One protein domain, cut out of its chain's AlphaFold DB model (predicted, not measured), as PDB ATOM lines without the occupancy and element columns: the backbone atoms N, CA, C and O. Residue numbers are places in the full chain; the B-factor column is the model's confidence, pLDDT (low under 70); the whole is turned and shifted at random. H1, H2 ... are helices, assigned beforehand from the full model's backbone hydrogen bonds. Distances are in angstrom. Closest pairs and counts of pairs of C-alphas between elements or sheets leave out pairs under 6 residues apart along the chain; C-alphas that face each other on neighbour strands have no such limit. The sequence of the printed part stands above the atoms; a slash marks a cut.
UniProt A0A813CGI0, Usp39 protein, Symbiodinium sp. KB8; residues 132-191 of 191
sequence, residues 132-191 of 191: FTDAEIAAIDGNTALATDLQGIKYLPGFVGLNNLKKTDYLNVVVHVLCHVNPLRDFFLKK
ATOM      1  N   PHE A 132     -25.725 -40.415  13.814       92.06
ATOM      2  CA  PHE A 132     -26.871 -39.512  13.849       92.06
ATOM      3  C   PHE A 132     -26.784 -38.525  12.692       92.06
ATOM      4  O   PHE A 132     -25.719 -37.984  12.396       92.06
ATOM      5  N   THR A 133     -27.908 -38.297  12.026       93.69
ATOM      6  CA  THR A 133     -28.042 -37.247  11.013       93.69
ATOM      7  C   THR A 133     -28.250 -35.886  11.678       93.69
ATOM      8  O   THR A 133     -28.779 -35.800  12.785       93.69
ATOM      9  N   ASP A 134     -27.903 -34.795  10.992       92.00
ATOM     10  CA  ASP A 134     -28.116 -33.440  11.526       92.00
ATOM     11  C   ASP A 134     -29.587 -33.165  11.886       92.00
ATOM     12  O   ASP A 134     -29.871 -32.477  12.867       92.00
ATOM     13  N   ALA A 135     -30.524 -33.729  11.115       92.12
ATOM     14  CA  ALA A 135     -31.955 -33.615  11.374       92.12
ATOM     15  C   ALA A 135     -32.374 -34.371  12.644       92.12
ATOM     16  O   ALA A 135     -33.172 -33.854  13.424       92.12
ATOM     17  N   GLU A 136     -31.820 -35.567  12.870       91.50
ATOM     18  CA  GLU A 136     -32.051 -36.324  14.103       91.50
ATOM     19  C   GLU A 136     -31.493 -35.569  15.305       91.50
ATOM     20  O   GLU A 136     -32.227 -35.391  16.270       91.50
ATOM     21  N   ILE A 137     -30.259 -35.054  15.222       92.25
ATOM     22  CA  ILE A 137     -29.608 -34.302  16.309       92.25
ATOM     23  C   ILE A 137     -30.437 -33.073  16.697       92.25
ATOM     24  O   ILE A 137     -30.716 -32.873  17.878       92.25
ATOM     25  N   ALA A 138     -30.903 -32.295  15.715       90.69
ATOM     26  CA  ALA A 138     -31.750 -31.130  15.966       90.69
ATOM     27  C   ALA A 138     -33.100 -31.490  16.616       90.69
ATOM     28  O   ALA A 138     -33.677 -30.678  17.339       90.69
ATOM     29  N   ALA A 139     -33.608 -32.701  16.372       91.50
ATOM     30  CA  ALA A 139     -34.861 -33.184  16.941       91.50
ATOM     31  C   ALA A 139     -34.707 -33.825  18.336       91.50
ATOM     32  O   ALA A 139     -35.725 -34.033  19.000       91.50
ATOM     33  N   ILE A 140     -33.481 -34.119  18.805       89.75
ATOM     34  CA  ILE A 140     -33.239 -34.798  20.096       89.75
ATOM     35  C   ILE A 140     -33.868 -34.024  21.259       89.75
ATOM     36  O   ILE A 140     -34.530 -34.627  22.100       89.75
ATOM     37  N   ASP A 141     -33.713 -32.699  21.289       86.56
ATOM     38  CA  ASP A 141     -34.177 -31.862  22.405       86.56
ATOM     39  C   ASP A 141     -35.706 -31.837  22.555       86.56
ATOM     40  O   ASP A 141     -36.225 -31.623  23.650       86.56
ATOM     41  N   GLY A 142     -36.437 -32.058  21.459       86.25
ATOM     42  CA  GLY A 142     -37.901 -32.109  21.447       86.25
ATOM     43  C   GLY A 142     -38.474 -33.523  21.553       86.25
ATOM     44  O   GLY A 142     -39.697 -33.684  21.616       86.25
ATOM     45  N   ASN A 143     -37.627 -34.556  21.540       87.06
ATOM     46  CA  ASN A 143     -38.087 -35.932  21.480       87.06
ATOM     47  C   ASN A 143     -38.499 -36.446  22.868       87.06
ATOM     48  O   ASN A 143     -37.672 -36.683  23.741       87.06
ATOM     49  N   THR A 144     -39.799 -36.672  23.046       86.81
ATOM     50  CA  THR A 144     -40.376 -37.289  24.254       86.81
ATOM     51  C   THR A 144     -40.780 -38.747  24.032       86.81
ATOM     52  O   THR A 144     -41.366 -39.376  24.918       86.81
ATOM     53  N   ALA A 145     -40.484 -39.306  22.855       91.06
ATOM     54  CA  ALA A 145     -40.794 -40.689  22.545       91.06
ATOM     55  C   ALA A 145     -39.893 -41.634  23.349       91.06
ATOM     56  O   ALA A 145     -38.669 -41.508  23.369       91.06
ATOM     57  N   LEU A 146     -40.521 -42.618  23.987       91.88
ATOM     58  CA  LEU A 146     -39.808 -43.683  24.675       91.88
ATOM     59  C   LEU A 146     -39.270 -44.684  23.649       91.88
ATOM     60  O   LEU A 146     -40.033 -45.245  22.858       91.88
ATOM     61  N   ALA A 147     -37.967 -44.930  23.702       91.88
ATOM     62  CA  ALA A 147     -37.338 -46.061  23.041       91.88
ATOM     63  C   ALA A 147     -37.567 -47.332  23.866       91.88
ATOM     64  O   ALA A 147     -37.956 -47.278  25.033       91.88
ATOM     65  N   THR A 148     -37.372 -48.489  23.243       93.88
ATOM     66  CA  THR A 148     -37.506 -49.794  23.896       93.88
ATOM     67  C   THR A 148     -36.208 -50.558  23.702       93.88
ATOM     68  O   THR A 148     -35.683 -50.583  22.589       93.88
ATOM     69  N   ASP A 149     -35.677 -51.134  24.777       91.38
ATOM     70  CA  ASP A 149     -34.484 -51.977  24.712       91.38
ATOM     71  C   ASP A 149     -34.809 -53.383  24.170       91.38
ATOM     72  O   ASP A 149     -35.948 -53.701  23.815       91.38
ATOM     73  N   LEU A 150     -33.799 -54.254  24.104       88.81
ATOM     74  CA  LEU A 150     -33.973 -55.637  23.648       88.81
ATOM     75  C   LEU A 150     -34.855 -56.466  24.601       88.81
ATOM     76  O   LEU A 150     -35.412 -57.483  24.196       88.81
ATOM     77  N   GLN A 151     -34.971 -56.054  25.862       88.94
ATOM     78  CA  GLN A 151     -35.720 -56.708  26.930       88.94
ATOM     79  C   GLN A 151     -37.174 -56.210  27.011       88.94
ATOM     80  O   GLN A 151     -37.956 -56.729  27.810       88.94
ATOM     81  N   GLY A 152     -37.561 -55.232  26.187       91.06
ATOM     82  CA  GLY A 152     -38.895 -54.632  26.203       91.06
ATOM     83  C   GLY A 152     -39.069 -53.512  27.235       91.06
ATOM     84  O   GLY A 152     -40.186 -53.017  27.416       91.06
ATOM     85  N   ILE A 153     -38.000 -53.100  27.918       92.56
ATOM     86  CA  ILE A 153     -38.018 -52.004  28.884       92.56
ATOM     87  C   ILE A 153     -37.975 -50.687  28.117       92.56
ATOM     88  O   ILE A 153     -37.123 -50.444  27.260       92.56
ATOM     89  N   LYS A 154     -38.932 -49.819  28.435       94.50
ATOM     90  CA  LYS A 154     -39.019 -48.490  27.844       94.50
ATOM     91  C   LYS A 154     -38.068 -47.538  28.556       94.50
ATOM     92  O   LYS A 154     -38.084 -47.460  29.782       94.50
ATOM     93  N   TYR A 155     -37.304 -46.775  27.789       93.00
ATOM     94  CA  TYR A 155     -36.401 -45.748  28.295       93.00
ATOM     95  C   TYR A 155     -36.494 -44.486  27.439       93.00
ATOM     96  O   TYR A 155     -36.901 -44.529  26.278       93.00
ATOM     97  N   LEU A 156     -36.130 -43.344  28.017       91.69
ATOM     98  CA  LEU A 156     -36.025 -42.094  27.273       91.69
ATOM     99  C   LEU A 156     -34.591 -41.969  26.733       91.69
ATOM    100  O   LEU A 156     -33.652 -42.020  27.534       91.69
ATOM    101  N   PRO A 157     -34.381 -41.830  25.411       90.56
ATOM    102  CA  PRO A 157     -33.047 -41.607  24.859       90.56
ATOM    103  C   PRO A 157     -32.349 -40.419  25.538       90.56
ATOM    104  O   PRO A 157     -32.950 -39.368  25.731       90.56
ATOM    105  N   GLY A 158     -31.091 -40.604  25.944       87.75
ATOM    106  CA  GLY A 158     -30.327 -39.630  26.741       87.75
ATOM    107  C   GLY A 158     -30.392 -39.857  28.259       87.75
ATOM    108  O   GLY A 158     -29.431 -39.552  28.962       87.75
ATOM    109  N   PHE A 159     -31.447 -40.505  28.758       89.12
ATOM    110  CA  PHE A 159     -31.631 -40.840  30.176       89.12
ATOM    111  C   PHE A 159     -31.444 -42.341  30.413       89.12
ATOM    112  O   PHE A 159     -32.348 -43.046  30.864       89.12
ATOM    113  N   VAL A 160     -30.255 -42.838  30.076       91.31
ATOM    114  CA  VAL A 160     -29.864 -44.245  30.246       91.31
ATOM    115  C   VAL A 160     -28.915 -44.354  31.433       91.31
ATOM    116  O   VAL A 160     -28.018 -43.533  31.562       91.31
ATOM    117  N   GLY A 161     -29.099 -45.339  32.313       90.94
ATOM    118  CA  GLY A 161     -28.205 -45.536  33.456       90.94
ATOM    119  C   GLY A 161     -26.822 -46.038  33.033       90.94
ATOM    120  O   GLY A 161     -26.716 -46.924  32.190       90.94
ATOM    121  N   LEU A 162     -25.765 -45.503  33.646       92.19
ATOM    122  CA  LEU A 162     -24.398 -46.001  33.472       92.19
ATOM    123  C   LEU A 162     -24.048 -47.035  34.546       92.19
ATOM    124  O   LEU A 162     -24.333 -46.847  35.733       92.19
ATOM    125  N   ASN A 163     -23.364 -48.104  34.138       92.19
ATOM    126  CA  ASN A 163     -22.884 -49.133  35.056       92.19
ATOM    127  C   ASN A 163     -21.877 -48.548  36.063       92.19
ATOM    128  O   ASN A 163     -20.991 -47.768  35.708       92.19
ATOM    129  N   ASN A 164     -21.990 -48.931  37.338       91.81
ATOM    130  CA  ASN A 164     -21.012 -48.554  38.358       91.81
ATOM    131  C   ASN A 164     -19.917 -49.626  38.459       91.81
ATOM    132  O   ASN A 164     -20.141 -50.714  38.993       91.81
ATOM    133  N   LEU A 165     -18.705 -49.298  38.012       89.56
ATOM    134  CA  LEU A 165     -17.537 -50.183  38.058       89.56
ATOM    135  C   LEU A 165     -16.833 -50.094  39.427       89.56
ATOM    136  O   LEU A 165     -15.609 -49.981  39.505       89.56
ATOM    137  N   LYS A 166     -17.626 -50.176  40.509       89.69
ATOM    138  CA  LYS A 166     -17.302 -50.011  41.946       89.69
ATOM    139  C   LYS A 166     -17.502 -48.595  42.497       89.69
ATOM    140  O   LYS A 166     -18.485 -48.348  43.186       89.69
ATOM    141  N   LYS A 167     -16.536 -47.702  42.282       92.62
ATOM    142  CA  LYS A 167     -16.522 -46.329  42.821       92.62
ATOM    143  C   LYS A 167     -16.423 -45.329  41.671       92.62
ATOM    144  O   LYS A 167     -15.526 -44.497  41.668       92.62
ATOM    145  N   THR A 168     -17.248 -45.497  40.639       94.62
ATOM    146  CA  THR A 168     -17.271 -44.614  39.456       94.62
ATOM    147  C   THR A 168     -18.540 -43.768  39.395       94.62
ATOM    148  O   THR A 168     -18.829 -43.151  38.378       94.62
ATOM    149  N   ASP A 169     -19.287 -43.700  40.490       93.81
ATOM    150  CA  ASP A 169     -20.508 -42.916  40.655       93.81
ATOM    151  C   ASP A 169     -20.287 -41.426  40.363       93.81
ATOM    152  O   ASP A 169     -21.039 -40.833  39.591       93.81
ATOM    153  N   TYR A 170     -19.207 -40.838  40.881       95.19
ATOM    154  CA  TYR A 170     -18.871 -39.439  40.598       95.19
ATOM    155  C   TYR A 170     -18.578 -39.191  39.109       95.19
ATOM    156  O   TYR A 170     -18.975 -38.156  38.574       95.19
ATOM    157  N   LEU A 171     -17.927 -40.138  38.421       95.25
ATOM    158  CA  LEU A 171     -17.688 -40.039  36.977       95.25
ATOM    159  C   LEU A 171     -18.993 -40.155  36.204       95.25
ATOM    160  O   LEU A 171     -19.225 -39.355  35.303       95.25
ATOM    161  N   ASN A 172     -19.861 -41.094  36.585       94.75
ATOM    162  CA  ASN A 172     -21.154 -41.280  35.937       94.75
ATOM    163  C   ASN A 172     -21.992 -39.994  36.018       94.75
ATOM    164  O   ASN A 172     -22.562 -39.580  35.013       94.75
ATOM    165  N   VAL A 173     -22.004 -39.310  37.169       94.50
ATOM    166  CA  VAL A 173     -22.689 -38.012  37.324       94.50
ATOM    167  C   VAL A 173     -22.098 -36.952  36.396       94.50
ATOM    168  O   VAL A 173     -22.847 -36.271  35.698       94.50
ATOM    169  N   VAL A 174     -20.770 -36.814  36.352       95.81
ATOM    170  CA  VAL A 174     -20.115 -35.826  35.479       95.81
ATOM    171  C   VAL A 174     -20.415 -36.107  34.007       95.81
ATOM    172  O   VAL A 174     -20.785 -35.186  33.282       95.81
ATOM    173  N   VAL A 175     -20.320 -37.366  33.570       94.81
ATOM    174  CA  VAL A 175     -20.650 -37.771  32.195       94.81
ATOM    175  C   VAL A 175     -22.111 -37.455  31.884       94.81
ATOM    176  O   VAL A 175     -22.381 -36.820  30.869       94.81
ATOM    177  N   HIS A 176     -23.047 -37.794  32.778       94.25
ATOM    178  CA  HIS A 176     -24.455 -37.450  32.591       94.25
ATOM    179  C   HIS A 176     -24.676 -35.947  32.436       94.25
ATOM    180  O   HIS A 176     -25.395 -35.545  31.523       94.25
ATOM    181  N   VAL A 177     -24.047 -35.114  33.269       94.69
ATOM    182  CA  VAL A 177     -24.171 -33.652  33.162       94.69
ATOM    183  C   VAL A 177     -23.632 -33.159  31.819       94.69
ATOM    184  O   VAL A 177     -24.317 -32.402  31.138       94.69
ATOM    185  N   LEU A 178     -22.450 -33.620  31.401       95.06
ATOM    186  CA  LEU A 178     -21.831 -33.208  30.137       95.06
ATOM    187  C   LEU A 178     -22.636 -33.660  28.908       95.06
ATOM    188  O   LEU A 178     -22.776 -32.890  27.960       95.06
ATOM    189  N   CYS A 179     -23.218 -34.863  28.933       93.19
ATOM    190  CA  CYS A 179     -24.071 -35.373  27.854       93.19
ATOM    191  C   CYS A 179     -25.379 -34.583  27.680       93.19
ATOM    192  O   CYS A 179     -25.973 -34.638  26.606       93.19
ATOM    193  N   HIS A 180     -25.824 -33.846  28.703       92.12
ATOM    194  CA  HIS A 180     -27.019 -32.994  28.643       92.12
ATOM    195  C   HIS A 180     -26.699 -31.525  28.329       92.12
ATOM    196  O   HIS A 180     -27.599 -30.689  28.311       92.12
ATOM    197  N   VAL A 181     -25.435 -31.188  28.055       94.69
ATOM    198  CA  VAL A 181     -25.059 -29.874  27.524       94.69
ATOM    199  C   VAL A 181     -25.157 -29.925  25.999       94.69
ATOM    200  O   VAL A 181     -24.255 -30.442  25.345       94.69
ATOM    201  N   ASN A 182     -26.231 -29.370  25.428       92.62
ATOM    202  CA  ASN A 182     -26.563 -29.465  23.995       92.62
ATOM    203  C   ASN A 182     -25.373 -29.221  23.045       92.62
ATOM    204  O   ASN A 182     -25.083 -30.110  22.247       92.62
ATOM    205  N   PRO A 183     -24.607 -28.110  23.132       94.12
ATOM    206  CA  PRO A 183     -23.507 -27.881  22.192       94.12
ATOM    207  C   PRO A 183     -22.376 -28.911  22.321       94.12
ATOM    208  O   PRO A 183     -21.714 -29.217  21.332       94.12
ATOM    209  N   LEU A 184     -22.151 -29.455  23.521       94.56
ATOM    210  CA  LEU A 184     -21.128 -30.473  23.749       94.56
ATOM    211  C   LEU A 184     -21.596 -31.839  23.243       94.56
ATOM    212  O   LEU A 184     -20.851 -32.529  22.551       94.56
ATOM    213  N   ARG A 185     -22.841 -32.206  23.556       94.31
ATOM    214  CA  ARG A 185     -23.493 -33.418  23.059       94.31
ATOM    215  C   ARG A 185     -23.464 -33.451  21.535       94.31
ATOM    216  O   ARG A 185     -22.955 -34.404  20.957       94.31
ATOM    217  N   ASP A 186     -23.957 -32.397  20.896       93.81
ATOM    218  CA  ASP A 186     -24.083 -32.334  19.443       93.81
ATOM    219  C   ASP A 186     -22.708 -32.378  18.761       93.81
ATOM    220  O   ASP A 186     -22.574 -32.980  17.699       93.81
ATOM    221  N   PHE A 187     -21.668 -31.818  19.390       94.31
ATOM    222  CA  PHE A 187     -20.290 -31.932  18.908       94.31
ATOM    223  C   PHE A 187     -19.785 -33.383  18.888       94.31
ATOM    224  O   PHE A 187     -19.134 -33.774  17.927       94.31
ATOM    225  N   PHE A 188     -20.092 -34.192  19.909       93.06
ATOM    226  CA  PHE A 188     -19.675 -35.602  19.957       93.06
ATOM    227  C   PHE A 188     -20.576 -36.547  19.148       93.06
ATOM    228  O   PHE A 188     -20.117 -37.615  18.744       93.06
ATOM    229  N   LEU A 189     -21.843 -36.186  18.919       92.12
ATOM    230  CA  LEU A 189     -22.763 -36.975  18.089       92.12
ATOM    231  C   LEU A 189     -22.515 -36.788  16.586       92.12
ATOM    232  O   LEU A 189     -22.815 -37.694  15.806       92.12
ATOM    233  N   LYS A 190     -21.960 -35.642  16.177       88.88
ATOM    234  CA  LYS A 190     -21.516 -35.395  14.801       88.88
ATOM    235  C   LYS A 190     -20.151 -36.049  14.579       88.88
ATOM    236  O   LYS A 190     -19.149 -35.595  15.125       88.88
ATOM    237  N   LYS A 191     -20.130 -37.122  13.789       70.75
ATOM    238  CA  LYS A 191     -18.903 -37.780  13.316       70.75
ATOM    239  C   LYS A 191     -18.342 -37.124  12.065       70.75
ATOM    240  O   LYS A 191     -19.155 -36.692  11.219       70.75
TER     241      LYS A 191
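This is residues 132 to 191 of the 191 residues of the protein "Usp39 protein" of Symbiodinium sp. KB8 (UniProt A0A813CGI0). Two helices, H2 and H3, make an L with its corner at a tight link; a third, H1, sits near H3, and one long loop swings away from H1, folds back on itself by a short pairing and returns to the far end of H2. Residues 165 to 170, of which 169 and 170 belong to H2, stick out. The printed part has 60 residues with three named helices, in the order H1, H2, H3, and no named strand; the class is all helix, though under half of the residues, 26 of 60, are in named elements. The whole is loose, with a radius of gyration of the C-alphas of 13.1 A and spans of 38 by 30 by 19 A.

H2, residues 169 to 179, is the longest helix. It only just touches H3, residues 182 to 189, with 3 pairs of C-alphas within 8 A, and only at the corner by their tight link. Their closest C-alphas, those of Cys 179 and Arg 185, are 5.2 A apart, and their lines are about perpendicular at 83 degrees. H1, residues 134 to 140, is close to H3 but not clearly touching; their closest C-alphas, those of Ile 137 and Asp 186, are 6.6 A apart. H1 and H3 run opposite ways at a steep tilt of 52 degrees. H1 and H2 are apart. In H1, H2 and H3 every O i to N i+4 pair is within hydrogen-bond range.

H2 measures 15.3 A from C-alpha 169 at (-20.508, -42.916, 40.655) to C-alpha 179. H3 measures 10.3 A and ends with C-alpha 189 at (-22.763, -36.975, 18.089). H1, 10.1 A long, begins with C-alpha 134 at (-28.116, -33.440, 11.526). Residues 147 to 148 pair antiparallel with residues 154 to 155.

The two C-alphas farthest apart, those of Ala 135 and Lys 166, are 37.7 A apart. The printed part has no cut and ends at residue 191, the chain's last. The link from H1 to H2, residues 141 to 168, is long. The mean pLDDT of the printed part is 91.7, and no printed residue is under 70.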